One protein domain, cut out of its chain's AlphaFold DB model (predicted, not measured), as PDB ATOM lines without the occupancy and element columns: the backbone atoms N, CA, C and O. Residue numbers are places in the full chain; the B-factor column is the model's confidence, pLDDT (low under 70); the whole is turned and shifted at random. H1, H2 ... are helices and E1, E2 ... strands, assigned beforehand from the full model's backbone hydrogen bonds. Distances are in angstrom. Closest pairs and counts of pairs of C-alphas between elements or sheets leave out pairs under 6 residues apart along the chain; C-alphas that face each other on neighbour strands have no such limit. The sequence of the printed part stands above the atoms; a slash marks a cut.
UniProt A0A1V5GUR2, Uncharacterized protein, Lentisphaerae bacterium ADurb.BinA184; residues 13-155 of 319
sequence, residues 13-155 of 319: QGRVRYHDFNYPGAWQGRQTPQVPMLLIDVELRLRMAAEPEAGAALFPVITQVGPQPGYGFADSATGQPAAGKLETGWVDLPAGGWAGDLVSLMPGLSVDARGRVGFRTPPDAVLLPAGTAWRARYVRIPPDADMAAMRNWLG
ATOM      1  N   GLN A  13     -30.328 -16.295 -29.246       89.75
ATOM      2  CA  GLN A  13     -29.837 -17.593 -28.818       89.75
ATOM      3  C   GLN A  13     -29.886 -18.516 -30.037       89.75
ATOM      4  O   GLN A  13     -30.961 -18.725 -30.592       89.75
ATOM      5  N   GLY A  14     -28.734 -19.039 -30.457       88.56
ATOM      6  CA  GLY A  14     -28.640 -19.949 -31.595       88.56
ATOM      7  C   GLY A  14     -28.046 -21.297 -31.211       88.56
ATOM      8  O   GLY A  14     -27.093 -21.350 -30.435       88.56
ATOM      9  N   ARG A  15     -28.593 -22.377 -31.773       90.06
ATOM     10  CA  ARG A  15     -27.999 -23.718 -31.783       90.06
ATOM     11  C   ARG A  15     -27.862 -24.142 -33.240       90.06
ATOM     12  O   ARG A  15     -28.860 -24.242 -33.942       90.06
ATOM     13  N   VAL A  16     -26.630 -24.379 -33.682       89.12
ATOM     14  CA  VAL A  16     -26.349 -24.936 -35.009       89.12
ATOM     15  C   VAL A  16     -25.723 -26.308 -34.819       89.12
ATOM     16  O   VAL A  16     -24.749 -26.438 -34.076       89.12
ATOM     17  N   ARG A  17     -26.296 -27.334 -35.447       88.31
ATOM     18  CA  ARG A  17     -25.748 -28.693 -35.453       88.31
ATOM     19  C   ARG A  17     -25.341 -29.059 -36.869       88.31
ATOM     20  O   ARG A  17     -26.078 -28.810 -37.817       88.31
ATOM     21  N   TYR A  18     -24.171 -29.669 -36.976       87.00
ATOM     22  CA  TYR A  18     -23.647 -30.220 -38.215       87.00
ATOM     23  C   TYR A  18     -23.614 -31.734 -38.050       87.00
ATOM     24  O   TYR A  18     -22.921 -32.225 -37.157       87.00
ATOM     25  N   HIS A  19     -24.372 -32.459 -38.870       84.94
ATOM     26  CA  HIS A  19     -24.301 -33.915 -38.902       84.94
ATOM     27  C   HIS A  19     -23.474 -34.333 -40.113       84.94
ATOM     28  O   HIS A  19     -23.823 -34.030 -41.256       84.94
ATOM     29  N   ASP A  20     -22.362 -35.001 -39.823       80.94
ATOM     30  CA  ASP A  20     -21.437 -35.535 -40.811       80.94
ATOM     31  C   ASP A  20     -21.659 -37.046 -40.939       80.94
ATOM     32  O   ASP A  20     -21.502 -37.794 -39.972       80.94
ATOM     33  N   PHE A  21     -22.051 -37.483 -42.136       75.44
ATOM     34  CA  PHE A  21     -22.346 -38.884 -42.448       75.44
ATOM     35  C   PHE A  21     -21.263 -39.545 -43.309       75.44
ATOM     36  O   PHE A  21     -21.473 -40.637 -43.838       75.44
ATOM     37  N   ASN A  22     -20.098 -38.917 -43.473       64.69
ATOM     38  CA  ASN A  22     -19.108 -39.374 -44.439       64.69
ATOM     39  C   ASN A  22     -18.424 -40.690 -44.064       64.69
ATOM     40  O   ASN A  22     -18.153 -40.981 -42.897       64.69
ATOM     41  N   TYR A  23     -18.141 -41.499 -45.087       52.62
ATOM     42  CA  TYR A  23     -17.359 -42.732 -44.993       52.62
ATOM     43  C   TYR A  23     -15.851 -42.427 -45.153       52.62
ATOM     44  O   TYR A  23     -15.492 -41.547 -45.943       52.62
ATOM     45  N   PRO A  24     -14.947 -43.123 -44.435       46.34
ATOM     46  CA  PRO A  24     -13.502 -42.960 -44.604       46.34
ATOM     47  C   PRO A  24     -13.036 -43.470 -45.980       46.34
ATOM     48  O   PRO A  24     -13.380 -44.573 -46.385       46.34
ATOM     49  N   GLY A  25     -12.255 -42.667 -46.710       52.81
ATOM     50  CA  GLY A  25     -11.694 -43.050 -48.013       52.81
ATOM     51  C   GLY A  25     -11.521 -41.860 -48.955       52.81
ATOM     52  O   GLY A  25     -10.471 -41.230 -48.964       52.81
ATOM     53  N   ALA A  26     -12.558 -41.510 -49.722       46.91
ATOM     54  CA  ALA A  26     -12.474 -40.462 -50.755       46.91
ATOM     55  C   ALA A  26     -12.440 -39.018 -50.211       46.91
ATOM     56  O   ALA A  26     -12.024 -38.094 -50.912       46.91
ATOM     57  N   TRP A  27     -12.866 -38.825 -48.959       48.19
ATOM     58  CA  TRP A  27     -13.040 -37.506 -48.338       48.19
ATOM     59  C   TRP A  27     -12.185 -37.303 -47.076       48.19
ATOM     60  O   TRP A  27     -12.200 -36.228 -46.478       48.19
ATOM     61  N   GLN A  28     -11.397 -38.312 -46.680       41.78
ATOM     62  CA  GLN A  28     -10.410 -38.182 -45.607       41.78
ATOM     63  C   GLN A  28      -9.271 -37.254 -46.052       41.78
ATOM     64  O   GLN A  28      -8.662 -37.462 -47.096       41.78
ATOM     65  N   GLY A  29      -8.970 -36.226 -45.252       42.09
ATOM     66  CA  GLY A  29      -7.829 -35.326 -45.478       42.09
ATOM     67  C   GLY A  29      -8.138 -34.022 -46.223       42.09
ATOM     68  O   GLY A  29      -7.249 -33.179 -46.334       42.09
ATOM     69  N   ARG A  30      -9.380 -33.792 -46.672       44.97
ATOM     70  CA  ARG A  30      -9.779 -32.475 -47.195       44.97
ATOM     71  C   ARG A  30     -10.068 -31.521 -46.032       44.97
ATOM     72  O   ARG A  30     -11.009 -31.722 -45.269       44.97
ATOM     73  N   GLN A  31      -9.237 -30.488 -45.877       39.34
ATOM     74  CA  GLN A  31      -9.513 -29.378 -44.962       39.34
ATOM     75  C   GLN A  31     -10.696 -28.559 -45.518       39.34
ATOM     76  O   GLN A  31     -10.757 -28.249 -46.705       39.34
ATOM     77  N   THR A  32     -11.673 -28.258 -44.668       41.25
ATOM     78  CA  THR A  32     -12.897 -27.477 -44.948       41.25
ATOM     79  C   THR A  32     -12.558 -26.160 -45.680       41.25
ATOM     80  O   THR A  32     -11.557 -25.544 -45.313       41.25
ATOM     81  N   PRO A  33     -13.319 -25.705 -46.705       35.25
ATOM     82  CA  PRO A  33     -14.782 -25.745 -46.843       35.25
ATOM     83  C   PRO A  33     -15.347 -26.856 -47.746       35.25
ATOM     84  O   PRO A  33     -16.546 -26.888 -47.989       35.25
ATOM     85  N   GLN A  34     -14.522 -27.804 -48.194       44.00
ATOM     86  CA  GLN A  34     -14.921 -28.943 -49.039       44.00
ATOM     87  C   GLN A  34     -15.482 -30.131 -48.233       44.00
ATOM     88  O   GLN A  34     -15.228 -31.289 -48.568       44.00
ATOM     89  N   VAL A  35     -16.177 -29.864 -47.122       50.34
ATOM     90  CA  VAL A  35     -16.768 -30.950 -46.327       50.34
ATOM     91  C   VAL A  35     -17.949 -31.521 -47.115       50.34
ATOM     92  O   VAL A  35     -18.797 -30.743 -47.561       50.34
ATOM     93  N   PRO A  36     -18.006 -32.845 -47.325       56.25
ATOM     94  CA  PRO A  36     -19.067 -33.439 -48.119       56.25
ATOM     95  C   PRO A  36     -20.394 -33.240 -47.397       56.25
ATOM     96  O   PRO A  36     -20.449 -33.438 -46.185       56.25
ATOM     97  N   MET A  37     -21.409 -32.818 -48.157       74.88
ATOM     98  CA  MET A  37     -22.833 -32.764 -47.813       74.88
ATOM     99  C   MET A  37     -23.109 -32.984 -46.327       74.88
ATOM    100  O   MET A  37     -23.268 -34.117 -45.883       74.88
ATOM    101  N   LEU A  38     -23.112 -31.897 -45.558       83.44
ATOM    102  CA  LEU A  38     -23.500 -31.916 -44.152       83.44
ATOM    103  C   LEU A  38     -24.985 -31.610 -44.037       83.44
ATOM    104  O   LEU A  38     -25.467 -30.650 -44.645       83.44
ATOM    105  N   LEU A  39     -25.684 -32.349 -43.180       89.31
ATOM    106  CA  LEU A  39     -26.974 -31.890 -42.684       89.31
ATOM    107  C   LEU A  39     -26.729 -30.755 -41.688       89.31
ATOM    108  O   LEU A  39     -26.031 -30.944 -40.688       89.31
ATOM    109  N   ILE A  40     -27.312 -29.591 -41.954       92.00
ATOM    110  CA  ILE A  40     -27.188 -28.410 -41.105       92.00
ATOM    111  C   ILE A  40     -28.548 -28.114 -40.484       92.00
ATOM    112  O   ILE A  40     -29.481 -27.727 -41.186       92.00
ATOM    113  N   ASP A  41     -28.624 -28.271 -39.164       92.81
ATOM    114  CA  ASP A  41     -29.780 -27.910 -38.345       92.81
ATOM    115  C   ASP A  41     -29.518 -26.577 -37.653       92.81
ATOM    116  O   ASP A  41     -28.558 -26.435 -36.895       92.81
ATOM    117  N   VAL A  42     -30.387 -25.602 -37.891       93.94
ATOM    118  CA  VAL A  42     -30.324 -24.263 -37.305       93.94
ATOM    119  C   VAL A  42     -31.569 -24.037 -36.464       93.94
ATOM    120  O   VAL A  42     -32.684 -24.077 -36.974       93.94
ATOM    121  N   GLU A  43     -31.377 -23.731 -35.186       94.50
ATOM    122  CA  GLU A  43     -32.419 -23.229 -34.295       94.50
ATOM    123  C   GLU A  43     -32.012 -21.847 -33.792       94.50
ATOM    124  O   GLU A  43     -30.959 -21.691 -33.171       94.50
ATOM    125  N   LEU A  44     -32.842 -20.840 -34.043       93.31
ATOM    126  CA  LEU A  44     -32.629 -19.471 -33.579       93.31
ATOM    127  C   LEU A  44     -33.812 -19.022 -32.736       93.31
ATOM    128  O   LEU A  44     -34.957 -19.335 -33.046       93.31
ATOM    129  N   ARG A  45     -33.541 -18.246 -31.690       94.31
ATOM    130  CA  ARG A  45     -34.559 -17.586 -30.874       94.31
ATOM    131  C   ARG A  45     -34.115 -16.177 -30.508       94.31
ATOM    132  O   ARG A  45     -32.985 -15.992 -30.061       94.31
ATOM    133  N   LEU A  46     -35.002 -15.196 -30.649       93.44
ATOM    134  CA  LEU A  46     -34.774 -13.844 -30.143       93.44
ATOM    135  C   LEU A  46     -34.732 -13.835 -28.612       93.44
ATOM    136  O   LEU A  46     -35.645 -14.329 -27.953       93.44
ATOM    137  N   ARG A  47     -33.688 -13.235 -28.038       92.06
ATOM    138  CA  ARG A  47     -33.567 -12.997 -26.588       92.06
ATOM    139  C   ARG A  47     -34.302 -11.739 -26.137       92.06
ATOM    140  O   ARG A  47     -34.649 -11.614 -24.970       92.06
ATOM    141  N   MET A  48     -34.508 -10.809 -27.059       89.69
ATOM    142  CA  MET A  48     -35.167  -9.525 -26.849       89.69
ATOM    143  C   MET A  48     -35.932  -9.145 -28.107       89.69
ATOM    144  O   MET A  48     -35.687  -9.719 -29.167       89.69
ATOM    145  N   ALA A  49     -36.859  -8.200 -27.978       90.44
ATOM    146  CA  ALA A  49     -37.577  -7.704 -29.135       90.44
ATOM    147  C   ALA A  49     -36.604  -7.069 -30.146       90.44
ATOM    148  O   ALA A  49     -35.597  -6.477 -29.751       90.44
ATOM    149  N   ALA A  50     -36.882  -7.240 -31.433       88.25
ATOM    150  CA  ALA A  50     -35.993  -6.847 -32.516       88.25
ATOM    151  C   ALA A  50     -36.789  -6.236 -33.660       88.25
ATOM    152  O   ALA A  50     -37.770  -6.827 -34.107       88.25
ATOM    153  N   GLU A  51     -36.347  -5.091 -34.158       86.94
ATOM    154  CA  GLU A  51     -36.885  -4.508 -35.383       86.94
ATOM    155  C   GLU A  51     -36.052  -5.035 -36.558       86.94
ATOM    156  O   GLU A  51     -34.829  -4.838 -36.576       86.94
ATOM    157  N   PRO A  52     -36.655  -5.762 -37.514       84.25
ATOM    158  CA  PRO A  52     -35.988  -6.066 -38.771       84.25
ATOM    159  C   PRO A  52     -35.578  -4.768 -39.476       84.25
ATOM    160  O   PRO A  52     -36.239  -3.740 -39.344       84.25
ATOM    161  N   GLU A  53     -34.504  -4.813 -40.264       82.31
ATOM    162  CA  GLU A  53     -34.136  -3.675 -41.110       82.31
ATOM    163  C   GLU A  53     -35.323  -3.287 -42.013       82.31
ATOM    164  O   GLU A  53     -35.971  -4.150 -42.614       82.31
ATOM    165  N   ALA A  54     -35.629  -1.989 -42.095       77.38
ATOM    166  CA  ALA A  54     -36.778  -1.500 -42.849       77.38
ATOM    167  C   ALA A  54     -36.708  -1.952 -44.319       77.38
ATOM    168  O   ALA A  54     -35.717  -1.726 -45.014       77.38
ATOM    169  N   GLY A  55     -37.766  -2.610 -44.797       77.88
ATOM    170  CA  GLY A  55     -37.824  -3.158 -46.156       77.88
ATOM    171  C   GLY A  55     -36.980  -4.422 -46.379       77.88
ATOM    172  O   GLY A  55     -36.889  -4.898 -47.515       77.88
ATOM    173  N   ALA A  56     -36.375  -5.004 -45.339       84.06
ATOM    174  CA  ALA A  56     -35.667  -6.269 -45.466       84.06
ATOM    175  C   ALA A  56     -36.641  -7.411 -45.762       84.06
ATOM    176  O   ALA A  56     -37.519  -7.734 -44.965       84.06
ATOM    177  N   ALA A  57     -36.433  -8.084 -46.895       87.75
ATOM    178  CA  ALA A  57     -37.222  -9.254 -47.270       87.75
ATOM    179  C   ALA A  57     -37.022 -10.450 -46.321       87.75
ATOM    180  O   ALA A  57     -37.918 -11.286 -46.207       87.75
ATOM    181  N   LEU A  58     -35.853 -10.543 -45.674       93.88
ATOM    182  CA  LEU A  58     -35.453 -11.685 -44.857       93.88
ATOM    183  C   LEU A  58     -34.918 -11.247 -43.492       93.88
ATOM    184  O   LEU A  58     -34.051 -10.373 -43.426       93.88
ATOM    185  N   PHE A  59     -35.369 -11.916 -42.431       91.62
ATOM    186  CA  PHE A  59     -34.866 -11.761 -41.072       91.62
ATOM    187  C   PHE A  59     -35.213 -12.984 -40.188       91.62
ATOM    188  O   PHE A  59     -36.389 -13.322 -40.059       91.62
ATOM    189  N   PRO A  60     -34.231 -13.615 -39.512       92.19
ATOM    190  CA  PRO A  60     -32.792 -13.448 -39.696       92.19
ATOM    191  C   PRO A  60     -32.305 -14.077 -41.010       92.19
ATOM    192  O   PRO A  60     -32.881 -15.044 -41.512       92.19
ATOM    193  N   VAL A  61     -31.194 -13.559 -41.531       93.44
ATOM    194  CA  VAL A  61     -30.394 -14.229 -42.566       93.44
ATOM    195  C   VAL A  61     -29.424 -15.178 -41.868       93.44
ATOM    196  O   VAL A  61     -28.718 -14.765 -40.950       93.44
ATOM    197  N   ILE A  62     -29.398 -16.444 -42.287       93.31
ATOM    198  CA  ILE A  62     -28.619 -17.501 -41.622       93.31
ATOM    199  C   ILE A  62     -27.459 -18.024 -42.470       93.31
ATOM    200  O   ILE A  62     -26.512 -18.586 -41.929       93.31
ATOM    201  N   THR A  63     -27.520 -17.850 -43.790       94.19
ATOM    202  CA  THR A  63     -26.455 -18.245 -44.720       94.19
ATOM    203  C   THR A  63     -26.605 -17.496 -46.047       94.19
ATOM    204  O   THR A  63     -27.505 -16.666 -46.207       94.19
ATOM    205  N   GLN A  64     -25.705 -17.754 -46.994       95.00
ATOM    206  CA  GLN A  64     -25.734 -17.178 -48.335       95.00
ATOM    207  C   GLN A  64     -25.337 -18.202 -49.405       95.00
ATOM    208  O   GLN A  64     -24.504 -19.087 -49.173       95.00
ATOM    209  N   VAL A  65     -25.924 -18.027 -50.585       94.56
ATOM    210  CA  VAL A  65     -25.564 -18.659 -51.859       94.56
ATOM    211  C   VAL A  65     -25.098 -17.576 -52.842       94.56
ATOM    212  O   VAL A  65     -25.087 -16.391 -52.505       94.56
ATOM    213  N   GLY A  66     -24.688 -17.961 -54.053       93.38
ATOM    214  CA  GLY A  66     -24.316 -16.991 -55.090       93.38
ATOM    215  C   GLY A  66     -25.461 -16.019 -55.435       93.38
ATOM    216  O   GLY A  66     -26.630 -16.394 -55.320       93.38
ATOM    217  N   PRO A  67     -25.155 -14.777 -55.861       95.69
ATOM    218  CA  PRO A  67     -26.172 -13.805 -56.251       95.69
ATOM    219  C   PRO A  67     -26.949 -14.277 -57.484       95.69
ATOM    220  O   PRO A  67     -26.423 -14.999 -58.328       95.69
ATOM    221  N   GLN A  68     -28.199 -13.828 -57.589       96.50
ATOM    222  CA  GLN A  68     -29.167 -14.256 -58.598       96.50
ATOM    223  C   GLN A  68     -29.202 -15.780 -58.807       96.50
ATOM    224  O   GLN A  68     -29.007 -16.255 -59.936       96.50
ATOM    225  N   PRO A  69     -29.402 -16.564 -57.730       96.25
ATOM    226  CA  PRO A  69     -29.309 -18.010 -57.815       96.25
ATOM    227  C   PRO A  69     -30.378 -18.566 -58.759       96.25
ATOM    228  O   PRO A  69     -31.517 -18.088 -58.807       96.25
ATOM    229  N   GLY A  70     -30.020 -19.624 -59.489       95.94
ATOM    230  CA  GLY A  70     -31.030 -20.532 -60.022       95.94
ATOM    231  C   GLY A  70     -31.771 -21.186 -58.857       95.94
ATOM    232  O   GLY A  70     -31.142 -21.500 -57.846       95.94
ATOM    233  N   TYR A  71     -33.077 -21.381 -58.989       95.44
ATOM    234  CA  TYR A  71     -33.905 -22.030 -57.980       95.44
ATOM    235  C   TYR A  71     -34.856 -23.041 -58.612       95.44
ATOM    236  O   TYR A  71     -35.154 -22.975 -59.809       95.44
ATOM    237  N   GLY A  72     -35.376 -23.947 -57.788       93.75
ATOM    238  CA  GLY A  72     -36.508 -24.768 -58.177       93.75
ATOM    239  C   GLY A  72     -37.059 -25.651 -57.067       93.75
ATOM    240  O   GLY A  72     -36.412 -25.878 -56.047       93.75
ATOM    241  N   PHE A  73     -38.280 -26.128 -57.261       92.38
ATOM    242  CA  PHE A  73     -39.025 -26.981 -56.339       92.38
ATOM    243  C   PHE A  73     -40.222 -27.611 -57.063       92.38
ATOM    244  O   PHE A  73     -40.606 -27.166 -58.141       92.38
ATOM    245  N   ALA A  74     -40.825 -28.640 -56.471       85.38
ATOM    246  CA  ALA A  74     -42.153 -29.083 -56.882       85.38
ATOM    247  C   ALA A  74     -43.193 -28.139 -56.264       85.38
ATOM    248  O   ALA A  74     -43.219 -27.959 -55.045       85.38
ATOM    249  N   ASP A  75     -44.014 -27.506 -57.095       78.56
ATOM    250  CA  ASP A  75     -45.095 -26.641 -56.639       78.56
ATOM    251  C   ASP A  75     -46.125 -27.472 -55.862       78.56
ATOM    252  O   ASP A  75     -46.641 -28.474 -56.356       78.56
ATOM    253  N   SER A  76     -46.419 -27.082 -54.622       74.00
ATOM    254  CA  SER A  76     -47.267 -27.880 -53.731       74.00
ATOM    255  C   SER A  76     -48.737 -27.927 -54.154       74.00
ATOM    256  O   SER A  76     -49.459 -28.812 -53.701       74.00
ATOM    257  N   ALA A  77     -49.200 -26.979 -54.974       76.06
ATOM    258  CA  ALA A  77     -50.587 -26.914 -55.428       76.06
ATOM    259  C   ALA A  77     -50.809 -27.728 -56.709       76.06
ATOM    260  O   ALA A  77     -51.854 -28.351 -56.880       76.06
ATOM    261  N   THR A  78     -49.829 -27.723 -57.610       77.81
ATOM    262  CA  THR A  78     -49.940 -28.326 -58.947       77.81
ATOM    263  C   THR A  78     -49.125 -29.607 -59.107       77.81
ATOM    264  O   THR A  78     -49.339 -30.353 -60.062       77.81
ATOM    265  N   GLY A  79     -48.170 -29.862 -58.208       75.12
ATOM    266  CA  GLY A  79     -47.188 -30.942 -58.316       75.12
ATOM    267  C   GLY A  79     -46.183 -30.754 -59.456       75.12
ATOM    268  O   GLY A  79     -45.330 -31.616 -59.662       75.12
ATOM    269  N   GLN A  80     -46.274 -29.655 -60.211       82.00
ATOM    270  CA  GLN A  80     -45.407 -29.386 -61.352       82.00
ATOM    271  C   GLN A  80     -44.081 -28.776 -60.891       82.00
ATOM    272  O   GLN A  80     -44.044 -28.036 -59.903       82.00
ATOM    273  N   PRO A  81     -42.971 -29.049 -61.593       84.81
ATOM    274  CA  PRO A  81     -41.706 -28.404 -61.289       84.81
ATOM    275  C   PRO A  81     -41.797 -26.901 -61.585       84.81
ATOM    276  O   PRO A  81     -42.049 -26.489 -62.715       84.81
ATOM    277  N   ALA A  82     -41.539 -26.081 -60.571       88.94
ATOM    278  CA  ALA A  82     -41.281 -24.656 -60.707       88.94
ATOM    279  C   ALA A  82     -39.768 -24.439 -60.636       88.94
ATOM    280  O   ALA A  82     -39.125 -24.851 -59.671       88.94
ATOM    281  N   ALA A  83     -39.179 -23.812 -61.651       93.00
ATOM    282  CA  ALA A  83     -37.758 -23.483 -61.667       93.00
ATOM    283  C   ALA A  83     -37.515 -22.170 -62.412       93.00
ATOM    284  O   ALA A  83     -38.264 -21.812 -63.320       93.00
ATOM    285  N   GLY A  84     -36.458 -21.458 -62.039       94.56
ATOM    286  CA  GLY A  84     -36.123 -20.180 -62.649       94.56
ATOM    287  C   GLY A  84     -34.802 -19.618 -62.153       94.56
ATOM    288  O   GLY A  84     -34.040 -20.282 -61.449       94.56
ATOM    289  N   LYS A  85     -34.533 -18.369 -62.527       96.81
ATOM    290  CA  LYS A  85     -33.415 -17.579 -62.014       96.81
ATOM    291  C   LYS A  85     -33.970 -16.412 -61.210       96.81
ATOM    292  O   LYS A  85     -34.854 -15.701 -61.682       96.81
ATOM    293  N   LEU A  86     -33.465 -16.220 -59.997       96.19
ATOM    294  CA  LEU A  86     -33.970 -15.190 -59.097       96.19
ATOM    295  C   LEU A  86     -33.281 -13.846 -59.357       96.19
ATOM    296  O   LEU A  86     -32.308 -13.496 -58.700       96.19
ATOM    297  N   GLU A  87     -33.763 -13.090 -60.340       96.00
ATOM    298  CA  GLU A  87     -33.149 -11.808 -60.725       96.00
ATOM    299  C   GLU A  87     -33.529 -10.648 -59.797       96.00
ATOM    300  O   GLU A  87     -32.715  -9.759 -59.540       96.00
ATOM    301  N   THR A  88     -34.755 -10.669 -59.269       94.31
ATOM    302  CA  THR A  88     -35.284  -9.676 -58.325       94.31
ATOM    303  C   THR A  88     -36.151 -10.354 -57.264       94.31
ATOM    304  O   THR A  88     -36.569 -11.497 -57.426       94.31
ATOM    305  N   GLY A  89     -36.414  -9.653 -56.159       93.88
ATOM    306  CA  GLY A  89     -37.297 -10.151 -55.106       93.88
ATOM    307  C   GLY A  89     -36.718 -11.336 -54.330       93.88
ATOM    308  O   GLY A  89     -35.534 -11.353 -53.982       93.88
ATOM    309  N   TRP A  90     -37.591 -12.283 -53.999       95.00
ATOM    310  CA  TRP A  90     -37.313 -13.448 -53.161       95.00
ATOM    311  C   TRP A  90     -38.227 -14.615 -53.546       95.00
ATOM    312  O   TRP A  90     -39.256 -14.413 -54.191       95.00
ATOM    313  N   VAL A  91     -37.855 -15.823 -53.130       95.19
ATOM    314  CA  VAL A  91     -38.669 -17.033 -53.279       95.19
ATOM    315  C   VAL A  91     -38.592 -17.880 -52.012       95.19
ATOM    316  O   VAL A  91     -37.529 -17.986 -51.393       95.19
ATOM    317  N   ASP A  92     -39.722 -18.463 -51.620       95.12
ATOM    318  CA  ASP A  92     -39.793 -19.433 -50.529       95.12
ATOM    319  C   ASP A  92     -39.390 -20.819 -51.033       95.12
ATOM    320  O   ASP A  92     -39.798 -21.254 -52.111       95.12
ATOM    321  N   LEU A  93     -38.587 -21.522 -50.242       94.88
ATOM    322  CA  LEU A  93     -38.137 -22.875 -50.524       94.88
ATOM    323  C   LEU A  93     -38.954 -23.859 -49.670       94.88
ATOM    324  O   LEU A  93     -38.791 -23.895 -48.443       94.88
ATOM    325  N   PRO A  94     -39.825 -24.683 -50.282       93.50
ATOM    326  CA  PRO A  94     -40.437 -25.804 -49.577       93.50
ATOM    327  C   PRO A  94     -39.385 -26.882 -49.264       93.50
ATOM    328  O   PRO A  94     -38.230 -26.796 -49.688       93.50
ATOM    329  N   ALA A  95     -39.779 -27.938 -48.546       92.31
ATOM    330  CA  ALA A  95     -38.935 -29.128 -48.432       92.31
ATOM    331  C   ALA A  95     -38.651 -29.704 -49.833       92.31
ATOM    332  O   ALA A  95     -39.564 -29.877 -50.638       92.31
ATOM    333  N   GLY A  96     -37.379 -29.953 -50.133       92.19
ATOM    334  CA  GLY A  96     -36.898 -30.354 -51.453       92.19
ATOM    335  C   GLY A  96     -36.665 -29.182 -52.409       92.19
ATOM    336  O   GLY A  96     -36.131 -29.386 -53.495       92.19
ATOM    337  N   GLY A  97     -37.016 -27.951 -52.028       94.56
ATOM    338  CA  GLY A  97     -36.682 -26.761 -52.799       94.56
ATOM    339  C   GLY A  97     -35.197 -26.429 -52.721       94.56
ATOM    340  O   GLY A  97     -34.559 -26.622 -51.688       94.56
ATOM    341  N   TRP A  98     -34.637 -25.923 -53.811       95.44
ATOM    342  CA  TRP A  98     -33.217 -25.605 -53.917       95.44
ATOM    343  C   TRP A  98     -32.989 -24.204 -54.481       95.44
ATOM    344  O   TRP A  98     -33.808 -23.686 -55.243       95.44
ATOM    345  N   ALA A  99     -31.854 -23.611 -54.115       95.88
ATOM    346  CA  ALA A  99     -31.351 -22.363 -54.671       95.88
ATOM    347  C   ALA A  99     -29.820 -22.364 -54.671       95.88
ATOM    348  O   ALA A  99     -29.195 -22.511 -53.620       95.88
ATOM    349  N   GLY A 100     -29.209 -22.204 -55.846       93.75
ATOM    350  CA  GLY A 100     -27.768 -22.401 -56.000       93.75
ATOM    351  C   GLY A 100     -27.356 -23.793 -55.512       93.75
ATOM    352  O   GLY A 100     -27.911 -24.792 -55.964       93.75
ATOM    353  N   ASP A 101     -26.408 -23.843 -54.578       92.62
ATOM    354  CA  ASP A 101     -25.896 -25.061 -53.941       92.62
ATOM    355  C   ASP A 101     -26.677 -25.523 -52.707       92.62
ATOM    356  O   ASP A 101     -26.385 -26.584 -52.161       92.62
ATOM    357  N   LEU A 102     -27.678 -24.765 -52.265       94.75
ATOM    358  CA  LEU A 102     -28.468 -25.093 -51.086       94.75
ATOM    359  C   LEU A 102     -29.725 -25.878 -51.462       94.75
ATOM    360  O   LEU A 102     -30.485 -25.465 -52.336       94.75
ATOM    361  N   VAL A 103     -29.986 -26.965 -50.734       95.00
ATOM    362  CA  VAL A 103     -31.254 -27.706 -50.758       95.00
ATOM    363  C   VAL A 103     -31.909 -27.604 -49.384       95.00
ATOM    364  O   VAL A 103     -31.314 -27.988 -48.374       95.00
ATOM    365  N   SER A 104     -33.139 -27.102 -49.345       95.38
ATOM    366  CA  SER A 104     -33.959 -27.052 -48.140       95.38
ATOM    367  C   SER A 104     -34.554 -28.425 -47.850       95.38
ATOM    368  O   SER A 104     -35.135 -29.063 -48.724       95.38
ATOM    369  N   LEU A 105     -34.432 -28.891 -46.611       94.12
ATOM    370  CA  LEU A 105     -34.914 -30.207 -46.175       94.12
ATOM    371  C   LEU A 105     -36.173 -30.107 -45.304       94.12
ATOM    372  O   LEU A 105     -36.714 -31.111 -44.850       94.12
ATOM    373  N   MET A 106     -36.638 -28.882 -45.066       92.69
ATOM    374  CA  MET A 106     -37.893 -28.552 -44.402       92.69
ATOM    375  C   MET A 106     -38.445 -27.242 -44.990       92.69
ATOM    376  O   MET A 106     -37.680 -26.479 -45.580       92.69
ATOM    377  N   PRO A 107     -39.747 -26.946 -44.863       92.00
ATOM    378  CA  PRO A 107     -40.268 -25.643 -45.264       92.00
ATOM    379  C   PRO A 107     -39.770 -24.524 -44.336       92.00
ATOM    380  O   PRO A 107     -39.390 -24.770 -43.190       92.00
ATOM    381  N   GLY A 108     -39.843 -23.281 -44.820       89.88
ATOM    382  CA  GLY A 108     -39.654 -22.070 -44.012       89.88
ATOM    383  C   GLY A 108     -38.407 -21.250 -44.342       89.88
ATOM    384  O   GLY A 108     -38.271 -20.142 -43.825       89.88
ATOM    385  N   LEU A 109     -37.523 -21.756 -45.204       96.25
ATOM    386  CA  LEU A 109     -36.428 -20.965 -45.758       96.25
ATOM    387  C   LEU A 109     -36.885 -20.176 -46.977       96.25
ATOM    388  O   LEU A 109     -37.693 -20.649 -47.769       96.25
ATOM    389  N   SER A 110     -36.272 -19.019 -47.167       96.88
ATOM    390  CA  SER A 110     -36.437 -18.193 -48.353       96.88
ATOM    391  C   SER A 110     -35.088 -17.652 -48.786       96.88
ATOM    392  O   SER A 110     -34.190 -17.434 -47.964       96.88
ATOM    393  N   VAL A 111     -34.956 -17.417 -50.083       97.31
ATOM    394  CA  VAL A 111     -33.762 -16.835 -50.687       97.31
ATOM    395  C   VAL A 111     -34.138 -15.564 -51.432       97.31
ATOM    396  O   VAL A 111     -35.199 -15.499 -52.049       97.31
ATOM    397  N   ASP A 112     -33.291 -14.540 -51.362       96.12
ATOM    398  CA  ASP A 112     -33.456 -13.319 -52.148       96.12
ATOM    399  C   ASP A 112     -32.494 -13.248 -53.342       96.12
ATOM    400  O   ASP A 112     -31.532 -14.010 -53.446       96.12
ATOM    401  N   ALA A 113     -32.741 -12.314 -54.262       96.19
ATOM    402  CA  ALA A 113     -31.916 -12.135 -55.461       96.19
ATOM    403  C   ALA A 113     -30.446 -11.769 -55.165       96.19
ATOM    404  O   ALA A 113     -29.587 -11.889 -56.039       96.19
ATOM    405  N   ARG A 114     -30.123 -11.345 -53.934       95.44
ATOM    406  CA  ARG A 114     -28.741 -11.108 -53.486       95.44
ATOM    407  C   ARG A 114     -28.069 -12.390 -52.983       95.44
ATOM    408  O   ARG A 114     -26.919 -12.332 -52.562       95.44
ATOM    409  N   GLY A 115     -28.768 -13.526 -53.017       95.88
ATOM    410  CA  GLY A 115     -28.291 -14.815 -52.531       95.88
ATOM    411  C   GLY A 115     -28.382 -14.967 -51.011       95.88
ATOM    412  O   GLY A 115     -27.840 -15.926 -50.467       95.88
ATOM    413  N   ARG A 116     -29.044 -14.050 -50.291       96.75
ATOM    414  CA  ARG A 116     -29.226 -14.187 -48.839       96.75
ATOM    415  C   ARG A 116     -30.277 -15.249 -48.568       96.75
ATOM    416  O   ARG A 116     -31.336 -15.221 -49.184       96.75
ATOM    417  N   VAL A 117     -29.992 -16.150 -47.632       97.06
ATOM    418  CA  VAL A 117     -30.902 -17.226 -47.229       97.06
ATOM    419  C   VAL A 117     -31.286 -17.032 -45.771       97.06
ATOM    420  O   VAL A 117     -30.426 -16.899 -44.895       97.06
ATOM    421  N   GLY A 118     -32.583 -17.009 -45.500       96.50
ATOM    422  CA  GLY A 118     -33.122 -16.717 -44.180       96.50
ATOM    423  C   GLY A 118     -34.613 -16.986 -44.102       96.50
ATOM    424  O   GLY A 118     -35.151 -17.757 -44.889       96.50
ATOM    425  N   PHE A 119     -35.272 -16.334 -43.155       95.44
ATOM    426  CA  PHE A 119     -36.714 -16.449 -42.947       95.44
ATOM    427  C   PHE A 119     -37.416 -15.196 -43.450       95.44
ATOM    428  O   PHE A 119     -36.869 -14.102 -43.320       95.44
ATOM    429  N   ARG A 120     -38.624 -15.330 -44.006       93.25
ATOM    430  CA  ARG A 120     -39.435 -14.175 -44.409       93.25
ATOM    431  C   ARG A 120     -39.644 -13.221 -43.242       93.25
ATOM    432  O   ARG A 120     -40.144 -13.619 -42.190       93.25
ATOM    433  N   THR A 121     -39.338 -11.947 -43.468       89.31
ATOM    434  CA  THR A 121     -39.802 -10.884 -42.577       89.31
ATOM    435  C   THR A 121     -41.321 -10.759 -42.733       89.31
ATOM    436  O   THR A 121     -41.792 -10.640 -43.870       89.31
ATOM    437  N   PRO A 122     -42.111 -10.785 -41.644       83.88
ATOM    438  CA  PRO A 122     -43.541 -10.532 -41.749       83.88
ATOM    439  C   PRO A 122     -43.783  -9.111 -42.299       83.88
ATOM    440  O   PRO A 122     -43.134  -8.183 -41.816       83.88
ATOM    441  N   PRO A 123     -44.688  -8.916 -43.280       74.69
ATOM    442  CA  PRO A 123     -44.840  -7.641 -43.994       74.69
ATOM    443  C   PRO A 123     -45.100  -6.429 -43.091       74.69
ATOM    444  O   PRO A 123     -44.588  -5.349 -43.366       74.69
ATOM    445  N   ASP A 124     -45.835  -6.637 -41.996       76.81
ATOM    446  CA  ASP A 124     -46.250  -5.584 -41.059       76.81
ATOM    447  C   ASP A 124     -45.463  -5.608 -39.736       76.81
ATOM    448  O   ASP A 124     -45.787  -4.885 -38.792       76.81
ATOM    449  N   ALA A 125     -44.438  -6.463 -39.621       69.69
ATOM    450  CA  ALA A 125     -43.657  -6.562 -38.394       69.69
ATOM    451  C   ALA A 125     -42.691  -5.381 -38.270       69.69
ATOM    452  O   ALA A 125     -41.556  -5.434 -38.736       69.69
ATOM    453  N   VAL A 126     -43.139  -4.342 -37.568       76.12
ATOM    454  CA  VAL A 126     -42.266  -3.260 -37.090       76.12
ATOM    455  C   VAL A 126     -41.346  -3.777 -35.981       76.12
ATOM    456  O   VAL A 126     -40.172  -3.438 -35.944       76.12
ATOM    457  N   LEU A 127     -41.862  -4.659 -35.117       87.00
ATOM    458  CA  LEU A 127     -41.136  -5.236 -33.990       87.00
ATOM    459  C   LEU A 127     -41.471  -6.724 -33.848       87.00
ATOM    460  O   LEU A 127     -42.632  -7.106 -33.708       87.00
ATOM    461  N   LEU A 128     -40.446  -7.570 -33.837       89.81
ATOM    462  CA  LEU A 128     -40.565  -8.982 -33.499       89.81
ATOM    463  C   LEU A 128     -40.359  -9.161 -31.993       89.81
ATOM    464  O   LEU A 128     -39.365  -8.659 -31.466       89.81
ATOM    465  N   PRO A 129     -41.258  -9.854 -31.276       91.88
ATOM    466  CA  PRO A 129     -41.148 -10.002 -29.832       91.88
ATOM    467  C   PRO A 129     -39.980 -10.905 -29.416       91.88
ATOM    468  O   PRO A 129     -39.517 -11.782 -30.149       91.88
ATOM    469  N   ALA A 130     -39.531 -10.735 -28.170       93.00
ATOM    470  CA  ALA A 130     -38.636 -11.700 -27.542       93.00
ATOM    471  C   ALA A 130     -39.277 -13.100 -27.560       93.00
ATOM    472  O   ALA A 130     -40.477 -13.250 -27.334       93.00
ATOM    473  N   GLY A 131     -38.476 -14.132 -27.815       92.56
ATOM    474  CA  GLY A 131     -38.950 -15.510 -27.909       92.56
ATOM    475  C   GLY A 131     -39.374 -15.959 -29.309       92.56
ATOM    476  O   GLY A 131     -39.506 -17.170 -29.496       92.56
ATOM    477  N   THR A 132     -39.506 -15.057 -30.297       94.00
ATOM    478  CA  THR A 132     -39.684 -15.461 -31.704       94.00
ATOM    479  C   THR A 132     -38.575 -16.427 -32.094       94.00
ATOM    480  O   THR A 132     -37.396 -16.165 -31.843       94.00
ATOM    481  N   ALA A 133     -38.963 -17.567 -32.662       94.31
ATOM    482  CA  ALA A 133     -38.060 -18.663 -32.942       94.31
ATOM    483  C   ALA A 133     -38.179 -19.123 -34.390       94.31
ATOM    484  O   ALA A 133     -39.265 -19.136 -34.966       94.31
ATOM    485  N   TRP A 134     -37.051 -19.553 -34.933       94.88
ATOM    486  CA  TRP A 134     -36.942 -20.078 -36.279       94.88
ATOM    487  C   TRP A 134     -36.169 -21.384 -36.274       94.88
ATOM    488  O   TRP A 134     -35.257 -21.588 -35.467       94.88
ATOM    489  N   ARG A 135     -36.538 -22.260 -37.204       96.19
ATOM    490  CA  ARG A 135     -35.875 -23.536 -37.435       96.19
ATOM    491  C   ARG A 135     -35.647 -23.728 -38.920       96.19
ATOM    492  O   ARG A 135     -36.559 -23.499 -39.706       96.19
ATOM    493  N   ALA A 136     -34.451 -24.160 -39.279       95.94
ATOM    494  CA  ALA A 136     -34.119 -24.554 -40.635       95.94
ATOM    495  C   ALA A 136     -33.285 -25.829 -40.628       95.94
ATOM    496  O   ALA A 136     -32.475 -26.051 -39.729       95.94
ATOM    497  N   ARG A 137     -33.475 -26.626 -41.673       95.44
ATOM    498  CA  ARG A 137     -32.715 -27.833 -41.966       95.44
ATOM    499  C   ARG A 137     -32.390 -27.812 -43.446       95.44
ATOM    500  O   ARG A 137     -33.303 -27.730 -44.268       95.44
ATOM    501  N   TYR A 138     -31.112 -27.850 -43.786       94.94
ATOM    502  CA  TYR A 138     -30.666 -27.800 -45.176       94.94
ATOM    503  C   TYR A 138     -29.354 -28.558 -45.368       94.94
ATOM    504  O   TYR A 138     -28.653 -28.880 -44.408       94.94
ATOM    505  N   VAL A 139     -29.027 -28.836 -46.626       93.25
ATOM    506  CA  VAL A 139     -27.734 -29.379 -47.053       93.25
ATOM    507  C   VAL A 139     -27.157 -28.483 -48.142       93.25
ATOM    508  O   VAL A 139     -27.899 -27.843 -48.890       93.25
ATOM    509  N   ARG A 140     -25.827 -28.417 -48.219       91.06
ATOM    510  CA  ARG A 140     -25.118 -27.778 -49.331       91.06
ATOM    511  C   ARG A 140     -24.470 -28.843 -50.202       91.06
ATOM    512  O   ARG A 140     -23.755 -29.705 -49.690       91.06
ATOM    513  N   ILE A 141     -24.737 -28.784 -51.499       88.06
ATOM    514  CA  ILE A 141     -24.100 -29.636 -52.499       88.06
ATOM    515  C   ILE A 141     -22.700 -29.065 -52.786       88.06
ATOM    516  O   ILE A 141     -22.571 -27.853 -52.962       88.06
ATOM    517  N   PRO A 142     -21.642 -29.893 -52.823       83.00
ATOM    518  CA  PRO A 142     -20.306 -29.424 -53.167       83.00
ATOM    519  C   PRO A 142     -20.280 -28.742 -54.546       83.00
ATOM    520  O   PRO A 142     -20.882 -29.260 -55.487       83.00
ATOM    521  N   PRO A 143     -19.576 -27.607 -54.699       77.00
ATOM    522  CA  PRO A 143     -19.577 -26.838 -55.945       77.00
ATOM    523  C   PRO A 143     -18.903 -27.566 -57.121       77.00
ATOM    524  O   PRO A 143     -19.112 -27.184 -58.268       77.00
ATOM    525  N   ASP A 144     -18.089 -28.585 -56.846       79.38
ATOM    526  CA  ASP A 144     -17.423 -29.451 -57.823       79.38
ATOM    527  C   ASP A 144     -18.260 -30.678 -58.231       79.38
ATOM    528  O   ASP A 144     -17.849 -31.430 -59.117       79.38
ATOM    529  N   ALA A 145     -19.429 -30.893 -57.619       80.94
ATOM    530  CA  ALA A 145     -20.320 -32.000 -57.948       80.94
ATOM    531  C   ALA A 145     -21.258 -31.670 -59.124       80.94
ATOM    532  O   ALA A 145     -21.615 -30.517 -59.369       80.94
ATOM    533  N   ASP A 146     -21.749 -32.708 -59.807       86.69
ATOM    534  CA  ASP A 146     -22.905 -32.566 -60.694       86.69
ATOM    535  C   ASP A 146     -24.156 -32.273 -59.852       86.69
ATOM    536  O   ASP A 146     -24.749 -33.151 -59.219       86.69
ATOM    537  N   MET A 147     -24.552 -31.004 -59.847       87.12
ATOM    538  CA  MET A 147     -25.668 -30.472 -59.067       87.12
ATOM    539  C   MET A 147     -27.014 -31.108 -59.421       87.12
ATOM    540  O   MET A 147     -27.887 -31.234 -58.561       87.12
ATOM    541  N   ALA A 148     -27.240 -31.462 -60.687       87.31
ATOM    542  CA  ALA A 148     -28.488 -32.091 -61.110       87.31
ATOM    543  C   ALA A 148     -28.529 -33.551 -60.663       87.31
ATOM    544  O   ALA A 148     -29.503 -33.966 -60.032       87.31
ATOM    545  N   ALA A 149     -27.444 -34.290 -60.900       86.62
ATOM    546  CA  ALA A 149     -27.327 -35.666 -60.436       86.62
ATOM    547  C   ALA A 149     -27.425 -35.750 -58.906       86.62
ATOM    548  O   ALA A 149     -28.139 -36.602 -58.380       86.62
ATOM    549  N   MET A 150     -26.773 -34.839 -58.179       87.75
ATOM    550  CA  MET A 150     -26.802 -34.852 -56.720       87.75
ATOM    551  C   MET A 150     -28.196 -34.569 -56.163       87.75
ATOM    552  O   MET A 150     -28.643 -35.258 -55.252       87.75
ATOM    553  N   ARG A 151     -28.934 -33.613 -56.737       89.19
ATOM    554  CA  ARG A 151     -30.335 -33.368 -56.354       89.19
ATOM    555  C   ARG A 151     -31.202 -34.622 -56.504       89.19
ATOM    556  O   ARG A 151     -31.993 -34.906 -55.611       89.19
ATOM    557  N   ASN A 152     -31.004 -35.409 -57.560       87.88
ATOM    558  CA  ASN A 152     -31.711 -36.681 -57.728       87.88
ATOM    559  C   ASN A 152     -31.368 -37.686 -56.609       87.88
ATOM    560  O   ASN A 152     -32.267 -38.267 -56.007       87.88
ATOM    561  N   TRP A 153     -30.084 -37.840 -56.261       87.12
ATOM    562  CA  TRP A 153     -29.658 -38.690 -55.135       87.12
ATOM    563  C   TRP A 153     -30.245 -38.247 -53.791       87.12
ATOM    564  O   TRP A 153     -30.561 -39.085 -52.943       87.12
ATOM    565  N   LEU A 154     -30.441 -36.938 -53.627       88.94
ATOM    566  CA  LEU A 154     -31.084 -36.343 -52.464       88.94
ATOM    567  C   LEU A 154     -32.601 -36.553 -52.411       88.94
ATOM    568  O   LEU A 154     -33.186 -36.280 -51.368       88.94
ATOM    569  N   GLY A 155     -33.248 -37.004 -53.488       88.06
ATOM    570  CA  GLY A 155     -34.710 -37.092 -53.563       88.06
ATOM    571  C   GLY A 155     -35.396 -35.759 -53.864       88.06
ATOM    572  O   GLY A 155     -36.538 -35.542 -53.466       88.06
TER     573      GLY A 155
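This is residues 13 to 155 of the 319 residues of an uncharacterized protein of Lentisphaerae bacterium ADurb.BinA184 (UniProt A0A1V5GUR2). Two strongly twisted four-stranded sheets stand partly face to face as a loose sandwich, one built on the long strands E1, E2 and E10 with short E7 at its edge, the other made of E3, E9, E8 and E6. The small hairpin of E4 and E5 is tied to E7 through residues 98 to 99, the short helix H1 is off both sheets, and long loops, residues 20 to 38 and 121 to 132, reach the two ends of the longest axis. The printed part has 143 residues, with ten named strands, E1 to E10, followed by one named helix, H1; the class is mostly strand, though under half of the residues are in named elements. The sheets run E1, E2, E10, E7 and E3, E9, E8, E6, both antiparallel. The whole is compact, with a radius of gyration of the C-alphas of 16.1 A and spans of 50 by 35 by 25 A.

E1, residues 13 to 19, begins with C-alpha 13 at (-29.837, -17.593, -28.818) and is 20.0 A long. E2, residues 39 to 46, measures 23.3 A, and E10, residues 133 to 140, 22.8 A; E7 is residues 102 to 104. E3 is residues 58 to 64, E9 residues 116 to 120, E8 residues 109 to 112 and E6 residues 90 to 93. E4 is residues 70 to 74 and E5 residues 81 to 85. H1, residues 147 to 153, ends with C-alpha 153 at (-29.658, -38.690, -55.135).

E1 and E2 form a hairpin, with N 15 and O 43 at 2.8 A. E2 and E10 have N 42 and O 136 at 2.8 A, and E10 and edge strand E7 have N 103 and O 139 at 2.9 A. The second sheet faces this one, the parts that face each other 9.8 A centre to centre and the strands of the one at 38 degrees to those of the other; the closest C-alphas of E8 and E10, those of Leu 109 and Ala 136, are 6.7 A apart. In it N 59 of E3 and O 119 of E9 are 2.8 A apart, N 110 of E8 and O 118 of E9 2.8 A, and N 93 of E6 and O 109 of E8 2.8 A. In the hairpin of E4 and E5, N 71 and O 84 are 2.9 A apart. H1 is on neither sheet, and every O i to N i+4 pair in it is within hydrogen-bond range.

The C-alphas of Gly 25 and Asp 124, the two farthest apart, are 51.4 A apart. The printed part has no cut. The links E1 to E2, E2 to E3 and E9 to E10 are long. Mean pLDDT of the printed part is 85.4; residues 22 to 36 and residue 125 are under 70.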